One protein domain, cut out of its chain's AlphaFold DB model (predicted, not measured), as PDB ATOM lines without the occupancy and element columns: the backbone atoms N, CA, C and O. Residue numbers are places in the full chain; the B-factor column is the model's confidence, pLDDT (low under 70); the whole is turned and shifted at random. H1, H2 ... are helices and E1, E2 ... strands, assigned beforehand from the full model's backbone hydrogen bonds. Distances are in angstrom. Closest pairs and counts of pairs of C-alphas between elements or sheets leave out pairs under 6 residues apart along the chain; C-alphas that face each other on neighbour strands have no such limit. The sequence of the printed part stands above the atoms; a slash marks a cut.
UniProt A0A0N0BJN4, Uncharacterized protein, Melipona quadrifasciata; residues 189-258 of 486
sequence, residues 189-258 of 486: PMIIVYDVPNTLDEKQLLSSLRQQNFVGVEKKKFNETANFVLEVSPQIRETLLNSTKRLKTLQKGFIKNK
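Overview. This is residues 189 to 258 of the 486 residues of an uncharacterized protein of Melipona quadrifasciata (UniProt A0A0N0BJN4). A small, loose head at one end holds the short helices H1 and H2 and the short strands E1 and E2, and one long helix, H3, sticks out from it as a free arm. E2 leads out of the head to a corner at residues 231 to 233, and from there H3 runs away from the head, so that E2 and H3 open like a V. The printed part has 70 residues, with three named helices and two named strands in the order E1, H1, H2, E2, H3; its class is mostly helix, and the two strands do not pair with each other. The whole is extended, with a radius of gyration of the C-alphas of 17.1 A, and elongated, spanning 51 by 30 by 24 A.

Along the chain. Find C-alpha 190 at (-23.181, -7.327, 28.137); there strand E1 begins, residues 190 to 193. Go on to Glu 202, where H1 starts, residues 202 to 213, 16.4 A from first to last C-alpha. H2 is residues 219 to 225, 10.2 A long, and strand E2 is residues 227 to 230. Then look for C-alpha 234 at (-5.674, -0.164, 21.840); from it H3, residues 234 to 258, runs 36.3 A to C-alpha 258 at (13.476, -3.152, 52.582).

Arrangement. Look first at H1 and H2, which only just touch, with 3 pairs of C-alphas within 8 A. H1 does this with residues 206 to 210 alone, and the closest C-alphas, those of Arg 210 and Phe 222, are 7.5 A apart. Their lines are about perpendicular, at 83 degrees. H2 and E2 meet only through their link. E1 and E2 are near each other, with 7 pairs of C-alphas within 10 A, but each pairs with no named strand. E1 is apart from H1 and H2, and H1 is apart from E2. H3 touches no helix and is apart from E1 and E2; residues 233 to 239 and 241 to 258 stand free. Along the backbones of H1, H2 and H3 you will find every O i to N i+4 pair within hydrogen-bond range.

Size, cuts and confidence. The two C-alphas farthest apart, those of Val 215 and Asn 257, are 51.0 A from each other. Without the stretches that stand free, the body has 45 residues and spans 34 by 20 by 17 A. The printed part has no cut. The links from H1 to H2, H2 to E2 and E2 to H3 are tight, and that from E1 to H1 is short. The mean pLDDT of the printed part is 86.2; look at residues 228 and 230, both in E2, for the two values under 70.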
ATOM      1  N   PRO A 189     -25.536 -11.289  29.260       78.25
ATOM      2  CA  PRO A 189     -25.827 -10.037  28.585       78.25
ATOM      3  C   PRO A 189     -24.782  -8.995  28.987       78.25
ATOM      4  O   PRO A 189     -24.509  -8.783  30.170       78.25
ATOM      5  N   MET A 190     -24.175  -8.378  27.977       81.12
ATOM      6  CA  MET A 190     -23.181  -7.327  28.137       81.12
ATOM      7  C   MET A 190     -23.818  -6.003  27.739       81.12
ATOM      8  O   MET A 190     -24.309  -5.851  26.622       81.12
ATOM      9  N   ILE A 191     -23.822  -5.064  28.675       81.38
ATOM     10  CA  ILE A 191     -24.288  -3.697  28.502       81.38
ATOM     11  C   ILE A 191     -23.056  -2.812  28.412       81.38
ATOM     12  O   ILE A 191     -22.235  -2.791  29.322       81.38
ATOM     13  N   ILE A 192     -22.934  -2.069  27.321       84.19
ATOM     14  CA  ILE A 192     -21.899  -1.048  27.173       84.19
ATOM     15  C   ILE A 192     -22.562   0.299  27.445       84.19
ATOM     16  O   ILE A 192     -23.575   0.619  26.818       84.19
ATOM     17  N   VAL A 193     -22.026   1.058  28.403       84.62
ATOM     18  CA  VAL A 193     -22.534   2.390  28.747       84.62
ATOM     19  C   VAL A 193     -21.561   3.422  28.192       84.62
ATOM     20  O   VAL A 193     -20.407   3.494  28.613       84.62
ATOM     21  N   TYR A 194     -22.030   4.200  27.222       86.44
ATOM     22  CA  TYR A 194     -21.256   5.272  26.602       86.44
ATOM     23  C   TYR A 194     -21.406   6.583  27.376       86.44
ATOM     24  O   TYR A 194     -22.341   6.745  28.160       86.44
ATOM     25  N   ASP A 195     -20.466   7.501  27.145       87.12
ATOM     26  CA  ASP A 195     -20.488   8.875  27.660       87.12
ATOM     27  C   ASP A 195     -20.599   8.980  29.187       87.12
ATOM     28  O   ASP A 195     -21.162   9.932  29.730       87.12
ATOM     29  N   VAL A 196     -20.033   8.002  29.902       87.06
ATOM     30  CA  VAL A 196     -19.944   8.055  31.362       87.06
ATOM     31  C   VAL A 196     -19.016   9.207  31.744       87.06
ATOM     32  O   VAL A 196     -17.849   9.203  31.336       87.06
ATOM     33  N   PRO A 197     -19.489  10.192  32.534       88.62
ATOM     34  CA  PRO A 197     -18.648  11.273  32.984       88.62
ATOM     35  C   PRO A 197     -17.447  10.709  33.708       88.62
ATOM     36  O   PRO A 197     -17.537   9.979  34.689       88.62
ATOM     37  N   ASN A 198     -16.305  11.147  33.233       83.44
ATOM     38  CA  ASN A 198     -15.013  10.869  33.792       83.44
ATOM     39  C   ASN A 198     -14.979  11.056  35.335       83.44
ATOM     40  O   ASN A 198     -14.234  10.407  36.054       83.44
ATOM     41  N   THR A 199     -15.692  12.035  35.885       90.44
ATOM     42  CA  THR A 199     -15.696  12.324  37.334       90.44
ATOM     43  C   THR A 199     -16.402  11.271  38.183       90.44
ATOM     44  O   THR A 199     -16.255  11.302  39.401       90.44
ATOM     45  N   LEU A 200     -17.144  10.361  37.561       90.31
ATOM     46  CA  LEU A 200     -18.012   9.428  38.248       90.31
ATOM     47  C   LEU A 200     -17.239   8.164  38.644       90.31
ATOM     48  O   LEU A 200     -16.648   7.493  37.799       90.31
ATOM     49  N   ASP A 201     -17.237   7.854  39.939       90.94
ATOM     50  CA  ASP A 201     -16.571   6.656  40.455       90.94
ATOM     51  C   ASP A 201     -17.355   5.388  40.081       90.94
ATOM     52  O   ASP A 201     -18.587   5.397  39.999       90.94
ATOM     53  N   GLU A 202     -16.659   4.263  39.920       88.00
ATOM     54  CA  GLU A 202     -17.263   2.972  39.562       88.00
ATOM     55  C   GLU A 202     -18.373   2.588  40.554       88.00
ATOM     56  O   GLU A 202     -19.471   2.167  40.174       88.00
ATOM     57  N   LYS A 203     -18.127   2.822  41.849       91.06
ATOM     58  CA  LYS A 203     -19.095   2.553  42.920       91.06
ATOM     59  C   LYS A 203     -20.357   3.402  42.790       91.06
ATOM     60  O   LYS A 203     -21.441   2.917  43.118       91.06
ATOM     61  N   GLN A 204     -20.214   4.646  42.334       92.56
ATOM     62  CA  GLN A 204     -21.325   5.573  42.121       92.56
ATOM     63  C   GLN A 204     -22.125   5.200  40.867       92.56
ATOM     64  O   GLN A 204     -23.359   5.262  40.880       92.56
ATOM     65  N   LEU A 205     -21.446   4.747  39.807       91.19
ATOM     66  CA  LEU A 205     -22.102   4.240  38.600       91.19
ATOM     67  C   LEU A 205     -22.961   3.019  38.932       91.19
ATOM     68  O   LEU A 205     -24.146   2.980  38.602       91.19
ATOM     69  N   LEU A 206     -22.383   2.061  39.661       90.50
ATOM     70  CA  LEU A 206     -23.069   0.858  40.125       90.50
ATOM     71  C   LEU A 206     -24.277   1.172  40.998       90.50
ATOM     72  O   LEU A 206     -25.347   0.596  40.801       90.50
ATOM     73  N   SER A 207     -24.125   2.081  41.966       92.38
ATOM     74  CA  SER A 207     -25.247   2.455  42.825       92.38
ATOM     75  C   SER A 207     -26.376   3.093  42.027       92.38
ATOM     76  O   SER A 207     -27.533   2.758  42.277       92.38
ATOM     77  N   SER A 208     -26.040   3.940  41.050       91.81
ATOM     78  CA  SER A 208     -27.016   4.623  40.195       91.81
ATOM     79  C   SER A 208     -27.751   3.635  39.290       91.81
ATOM     80  O   SER A 208     -28.978   3.617  39.267       91.81
ATOM     81  N   LEU A 209     -27.022   2.737  38.619       91.38
ATOM     82  CA  LEU A 209     -27.612   1.708  37.758       91.38
ATOM     83  C   LEU A 209     -28.494   0.734  38.534       91.38
ATOM     84  O   LEU A 209     -29.578   0.378  38.066       91.38
ATOM     85  N   ARG A 210     -28.059   0.331  39.732       92.62
ATOM     86  CA  ARG A 210     -28.859  -0.505  40.628       92.62
ATOM     87  C   ARG A 210     -30.131   0.212  41.059       92.62
ATOM     88  O   ARG A 210     -31.199  -0.381  41.009       92.62
ATOM     89  N   GLN A 211     -30.031   1.473  41.478       93.31
ATOM     90  CA  GLN A 211     -31.189   2.246  41.929       93.31
ATOM     91  C   GLN A 211     -32.213   2.454  40.808       93.31
ATOM     92  O   GLN A 211     -33.408   2.437  41.078       93.31
ATOM     93  N   GLN A 212     -31.757   2.610  39.564       90.69
ATOM     94  CA  GLN A 212     -32.630   2.790  38.405       90.69
ATOM     95  C   GLN A 212     -33.320   1.495  37.958       90.69
ATOM     96  O   GLN A 212     -34.497   1.532  37.614       90.69
ATOM     97  N   ASN A 213     -32.606   0.363  37.948       89.44
ATOM     98  CA  ASN A 213     -33.080  -0.861  37.280       89.44
ATOM     99  C   ASN A 213     -33.425  -2.014  38.237       89.44
ATOM    100  O   ASN A 213     -34.153  -2.926  37.858       89.44
ATOM    101  N   PHE A 214     -32.906  -1.999  39.467       89.00
ATOM    102  CA  PHE A 214     -32.927  -3.133  40.397       89.00
ATOM    103  C   PHE A 214     -33.376  -2.708  41.800       89.00
ATOM    104  O   PHE A 214     -32.702  -2.966  42.804       89.00
ATOM    105  N   VAL A 215     -34.527  -2.034  41.879       90.31
ATOM    106  CA  VAL A 215     -35.137  -1.644  43.158       90.31
ATOM    107  C   VAL A 215     -35.451  -2.907  43.969       90.31
ATOM    108  O   VAL A 215     -36.186  -3.775  43.513       90.31
ATOM    109  N   GLY A 216     -34.865  -3.022  45.165       90.06
ATOM    110  CA  GLY A 216     -35.038  -4.176  46.059       90.06
ATOM    111  C   GLY A 216     -33.917  -5.222  46.007       90.06
ATOM    112  O   GLY A 216     -33.878  -6.102  46.863       90.06
ATOM    113  N   VAL A 217     -32.958  -5.117  45.078       90.44
ATOM    114  CA  VAL A 217     -31.794  -6.017  45.058       90.44
ATOM    115  C   VAL A 217     -30.707  -5.515  46.016       90.44
ATOM    116  O   VAL A 217     -30.230  -4.376  45.939       90.44
ATOM    117  N   GLU A 218     -30.280  -6.385  46.932       93.06
ATOM    118  CA  GLU A 218     -29.187  -6.096  47.864       93.06
ATOM    119  C   GLU A 218     -27.888  -5.728  47.130       93.06
ATOM    120  O   GLU A 218     -27.520  -6.322  46.115       93.06
ATOM    121  N   LYS A 219     -27.137  -4.767  47.687       89.69
ATOM    122  CA  LYS A 219     -25.891  -4.262  47.080       89.69
ATOM    123  C   LYS A 219     -24.854  -5.368  46.872       89.69
ATOM    124  O   LYS A 219     -24.168  -5.370  45.859       89.69
ATOM    125  N   LYS A 220     -24.754  -6.296  47.832       90.44
ATOM    126  CA  LYS A 220     -23.792  -7.408  47.800       90.44
ATOM    127  C   LYS A 220     -24.070  -8.340  46.617       90.44
ATOM    128  O   LYS A 220     -23.205  -8.504  45.765       90.44
ATOM    129  N   LYS A 221     -25.320  -8.799  46.485       88.12
ATOM    130  CA  LYS A 221     -25.781  -9.659  45.380       88.12
ATOM    131  C   LYS A 221     -25.591  -9.003  44.005       88.12
ATOM    132  O   LYS A 221     -25.199  -9.664  43.046       88.12
ATOM    133  N   PHE A 222     -25.838  -7.696  43.901       87.19
ATOM    134  CA  PHE A 222     -25.621  -6.953  42.656       87.19
ATOM    135  C   PHE A 222     -24.131  -6.865  42.280       87.19
ATOM    136  O   PHE A 222     -23.760  -7.140  41.144       87.19
ATOM    137  N   ASN A 223     -23.261  -6.552  43.240       83.88
ATOM    138  CA  ASN A 223     -21.827  -6.423  42.981       83.88
ATOM    139  C   ASN A 223     -21.153  -7.764  42.648       83.88
ATOM    140  O   ASN A 223     -20.226  -7.790  41.852       83.88
ATOM    141  N   GLU A 224     -21.620  -8.876  43.219       85.56
ATOM    142  CA  GLU A 224     -21.112 -10.221  42.896       85.56
ATOM    143  C   GLU A 224     -21.484 -10.678  41.477       85.56
ATOM    144  O   GLU A 224     -20.845 -11.564  40.908       85.56
ATOM    145  N   THR A 225     -22.542 -10.104  40.903       79.25
ATOM    146  CA  THR A 225     -23.047 -10.500  39.584       79.25
ATOM    147  C   THR A 225     -22.532  -9.617  38.453       79.25
ATOM    148  O   THR A 225     -22.453 -10.099  37.319       79.25
ATOM    149  N   ALA A 226     -22.145  -8.378  38.754       75.06
ATOM    150  CA  ALA A 226     -21.643  -7.419  37.783       75.06
ATOM    151  C   ALA A 226     -20.128  -7.565  37.561       75.06
ATOM    152  O   ALA A 226     -19.338  -7.262  38.450       75.06
ATOM    153  N   ASN A 227     -19.710  -7.961  36.350       74.88
ATOM    154  CA  ASN A 227     -18.310  -7.806  35.930       74.88
ATOM    155  C   ASN A 227     -18.137  -6.523  35.119       74.88
ATOM    156  O   ASN A 227     -18.920  -6.282  34.193       74.88
ATOM    157  N   PHE A 228     -17.074  -5.777  35.430       67.06
ATOM    158  CA  PHE A 228     -16.647  -4.591  34.698       67.06
ATOM    159  C   PHE A 228     -15.546  -4.929  33.708       67.06
ATOM    160  O   PHE A 228     -14.512  -5.491  34.070       67.06
ATOM    161  N   VAL A 229     -15.762  -4.544  32.457       71.88
ATOM    162  CA  VAL A 229     -14.724  -4.561  31.432       71.88
ATOM    163  C   VAL A 229     -14.571  -3.144  30.918       71.88
ATOM    164  O   VAL A 229     -15.516  -2.539  30.425       71.88
ATOM    165  N   LEU A 230     -13.374  -2.596  31.073       67.19
ATOM    166  CA  LEU A 230     -13.047  -1.269  30.581       67.19
ATOM    167  C   LEU A 230     -12.603  -1.380  29.124       67.19
ATOM    168  O   LEU A 230     -11.509  -1.882  28.846       67.19
ATOM    169  N   GLU A 231     -13.441  -0.932  28.193       71.00
ATOM    170  CA  GLU A 231     -13.076  -0.890  26.777       71.00
ATOM    171  C   GLU A 231     -12.307   0.395  26.480       71.00
ATOM    172  O   GLU A 231     -12.857   1.461  26.228       71.00
ATOM    173  N   VAL A 232     -10.987   0.293  26.521       75.94
ATOM    174  CA  VAL A 232     -10.076   1.365  26.117       75.94
ATOM    175  C   VAL A 232      -9.621   1.173  24.675       75.94
ATOM    176  O   VAL A 232      -9.489   0.041  24.202       75.94
ATOM    177  N   SER A 233      -9.313   2.274  23.981       78.12
ATOM    178  CA  SER A 233      -8.646   2.187  22.678       78.12
ATOM    179  C   SER A 233      -7.335   1.386  22.807       78.12
ATOM    180  O   SER A 233      -6.705   1.425  23.871       78.12
ATOM    181  N   PRO A 234      -6.884   0.663  21.762       80.88
ATOM    182  CA  PRO A 234      -5.674  -0.164  21.840       80.88
ATOM    183  C   PRO A 234      -4.442   0.603  22.342       80.88
ATOM    184  O   PRO A 234      -3.679   0.084  23.151       80.88
ATOM    185  N   GLN A 235      -4.306   1.869  21.940       84.44
ATOM    186  CA  GLN A 235      -3.227   2.759  22.375       84.44
ATOM    187  C   GLN A 235      -3.282   3.019  23.886       84.44
ATOM    188  O   GLN A 235      -2.286   2.865  24.592       84.44
ATOM    189  N   ILE A 236      -4.466   3.350  24.410       80.38
ATOM    190  CA  ILE A 236      -4.656   3.570  25.847       80.38
ATOM    191  C   ILE A 236      -4.430   2.258  26.606       80.38
ATOM    192  O   ILE A 236      -3.756   2.245  27.634       80.38
ATOM    193  N   ARG A 237      -4.900   1.127  26.071       79.31
ATOM    194  CA  ARG A 237      -4.656  -0.195  26.660       79.31
ATOM    195  C   ARG A 237      -3.168  -0.476  26.840       79.31
ATOM    196  O   ARG A 237      -2.765  -0.907  27.916       79.31
ATOM    197  N   GLU A 238      -2.353  -0.218  25.823       87.00
ATOM    198  CA  GLU A 238      -0.902  -0.398  25.909       87.00
ATOM    199  C   GLU A 238      -0.276   0.520  26.960       87.00
ATOM    200  O   GLU A 238       0.532   0.060  27.767       87.00
ATOM    201  N   THR A 239      -0.694   1.789  27.026       89.38
ATOM    202  CA  THR A 239      -0.202   2.710  28.066       89.38
ATOM    203  C   THR A 239      -0.555   2.241  29.480       89.38
ATOM    204  O   THR A 239       0.312   2.266  30.356       89.38
ATOM    205  N   LEU A 240      -1.767   1.720  29.700       80.31
ATOM    206  CA  LEU A 240      -2.203   1.162  30.986       80.31
ATOM    207  C   LEU A 240      -1.472  -0.144  31.338       80.31
ATOM    208  O   LEU A 240      -1.085  -0.371  32.486       80.31
ATOM    209  N   LEU A 241      -1.227  -1.015  30.357       85.00
ATOM    210  CA  LEU A 241      -0.440  -2.233  30.568       85.00
ATOM    211  C   LEU A 241       1.024  -1.910  30.890       85.00
ATOM    212  O   LEU A 241       1.645  -2.574  31.719       85.00
ATOM    213  N   ASN A 242       1.583  -0.871  30.277       90.94
ATOM    214  CA  ASN A 242       2.952  -0.445  30.544       90.94
ATOM    215  C   ASN A 242       3.079   0.260  31.901       90.94
ATOM    216  O   ASN A 242       4.041  -0.001  32.625       90.94
ATOM    217  N   SER A 243       2.110   1.091  32.292       88.62
ATOM    218  CA  SER A 243       2.102   1.728  33.615       88.62
ATOM    219  C   SER A 243       1.958   0.696  34.737       88.62
ATOM    220  O   SER A 243       2.703   0.743  35.713       88.62
ATOM    221  N   THR A 244       1.097  -0.311  34.570       88.00
ATOM    222  CA  THR A 244       0.950  -1.405  35.547       88.00
ATOM    223  C   THR A 244       2.198  -2.279  35.645       88.00
ATOM    224  O   THR A 244       2.598  -2.645  36.753       88.00
ATOM    225  N   LYS A 245       2.870  -2.579  34.524       92.00
ATOM    226  CA  LYS A 245       4.185  -3.247  34.541       92.00
ATOM    227  C   LYS A 245       5.217  -2.427  35.320       92.00
ATOM    228  O   LYS A 245       5.889  -2.991  36.180       92.00
ATOM    229  N   ARG A 246       5.285  -1.109  35.078       89.19
ATOM    230  CA  ARG A 246       6.186  -0.186  35.795       89.19
ATOM    231  C   ARG A 246       5.900  -0.143  37.298       89.19
ATOM    232  O   ARG A 246       6.828  -0.243  38.099       89.19
ATOM    233  N   LEU A 247       4.631  -0.067  37.696       89.38
ATOM    234  CA  LEU A 247       4.238  -0.091  39.109       89.38
ATOM    235  C   LEU A 247       4.642  -1.404  39.789       89.38
ATOM    236  O   LEU A 247       5.202  -1.378  40.881       89.38
ATOM    237  N   LYS A 248       4.451  -2.548  39.122       91.25
ATOM    238  CA  LYS A 248       4.891  -3.850  39.644       91.25
ATOM    239  C   LYS A 248       6.411  -3.936  39.790       91.25
ATOM    240  O   LYS A 248       6.888  -4.510  40.764       91.25
ATOM    241  N   THR A 249       7.180  -3.379  38.852       93.25
ATOM    242  CA  THR A 249       8.647  -3.335  38.977       93.25
ATOM    243  C   THR A 249       9.100  -2.442  40.127       93.25
ATOM    244  O   THR A 249       9.985  -2.846  40.875       93.25
ATOM    245  N   LEU A 250       8.455  -1.287  40.328       90.81
ATOM    246  CA  LEU A 250       8.760  -0.400  41.455       90.81
ATOM    247  C   LEU A 250       8.443  -1.074  42.793       90.81
ATOM    248  O   LEU A 250       9.294  -1.100  43.672       90.81
ATOM    249  N   GLN A 251       7.273  -1.707  42.924       89.94
ATOM    250  CA  GLN A 251       6.901  -2.447  44.138       89.94
ATOM    251  C   GLN A 251       7.891  -3.570  44.466       89.94
ATOM    252  O   GLN A 251       8.293  -3.716  45.618       89.94
ATOM    253  N   LYS A 252       8.341  -4.334  43.462       91.94
ATOM    254  CA  LYS A 252       9.380  -5.359  43.656       91.94
ATOM    255  C   LYS A 252      10.716  -4.755  44.104       91.94
ATOM    256  O   LYS A 252      11.388  -5.352  44.940       91.94
ATOM    257  N   GLY A 253      11.088  -3.591  43.569       90.94
ATOM    258  CA  GLY A 253      12.277  -2.848  43.995       90.94
ATOM    259  C   GLY A 253      12.198  -2.409  45.458       90.94
ATOM    260  O   GLY A 253      13.124  -2.673  46.219       90.94
ATOM    261  N   PHE A 254      11.064  -1.838  45.875       89.25
ATOM    262  CA  PHE A 254      10.833  -1.433  47.267       89.25
ATOM    263  C   PHE A 254      10.922  -2.607  48.248       89.25
ATOM    264  O   PHE A 254      11.572  -2.485  49.282       89.25
ATOM    265  N   ILE A 255      10.332  -3.761  47.915       89.44
ATOM    266  CA  ILE A 255      10.400  -4.957  48.771       89.44
ATOM    267  C   ILE A 255      11.848  -5.458  48.898       89.44
ATOM    268  O   ILE A 255      12.284  -5.797  49.995       89.44
ATOM    269  N   LYS A 256      12.612  -5.464  47.796       85.94
ATOM    270  CA  LYS A 256      14.009  -5.924  47.796       85.94
ATOM    271  C   LYS A 256      14.929  -5.008  48.610       85.94
ATOM    272  O   LYS A 256      15.824  -5.505  49.289       85.94
ATOM    273  N   ASN A 257      14.705  -3.697  48.558       80.81
ATOM    274  CA  ASN A 257      15.493  -2.736  49.331       80.81
ATOM    275  C   ASN A 257      15.171  -2.830  50.826       80.81
ATOM    276  O   ASN A 257      16.093  -2.922  51.628       80.81
ATOM    277  N   LYS A 258      13.887  -2.965  51.185       85.25
ATOM    278  CA  LYS A 258      13.476  -3.152  52.582       85.25
ATOM    279  C   LYS A 258      14.074  -4.419  53.210       85.25
ATOM    280  O   LYS A 258      14.542  -4.384  54.338       85.25
TER     281      LYS A 258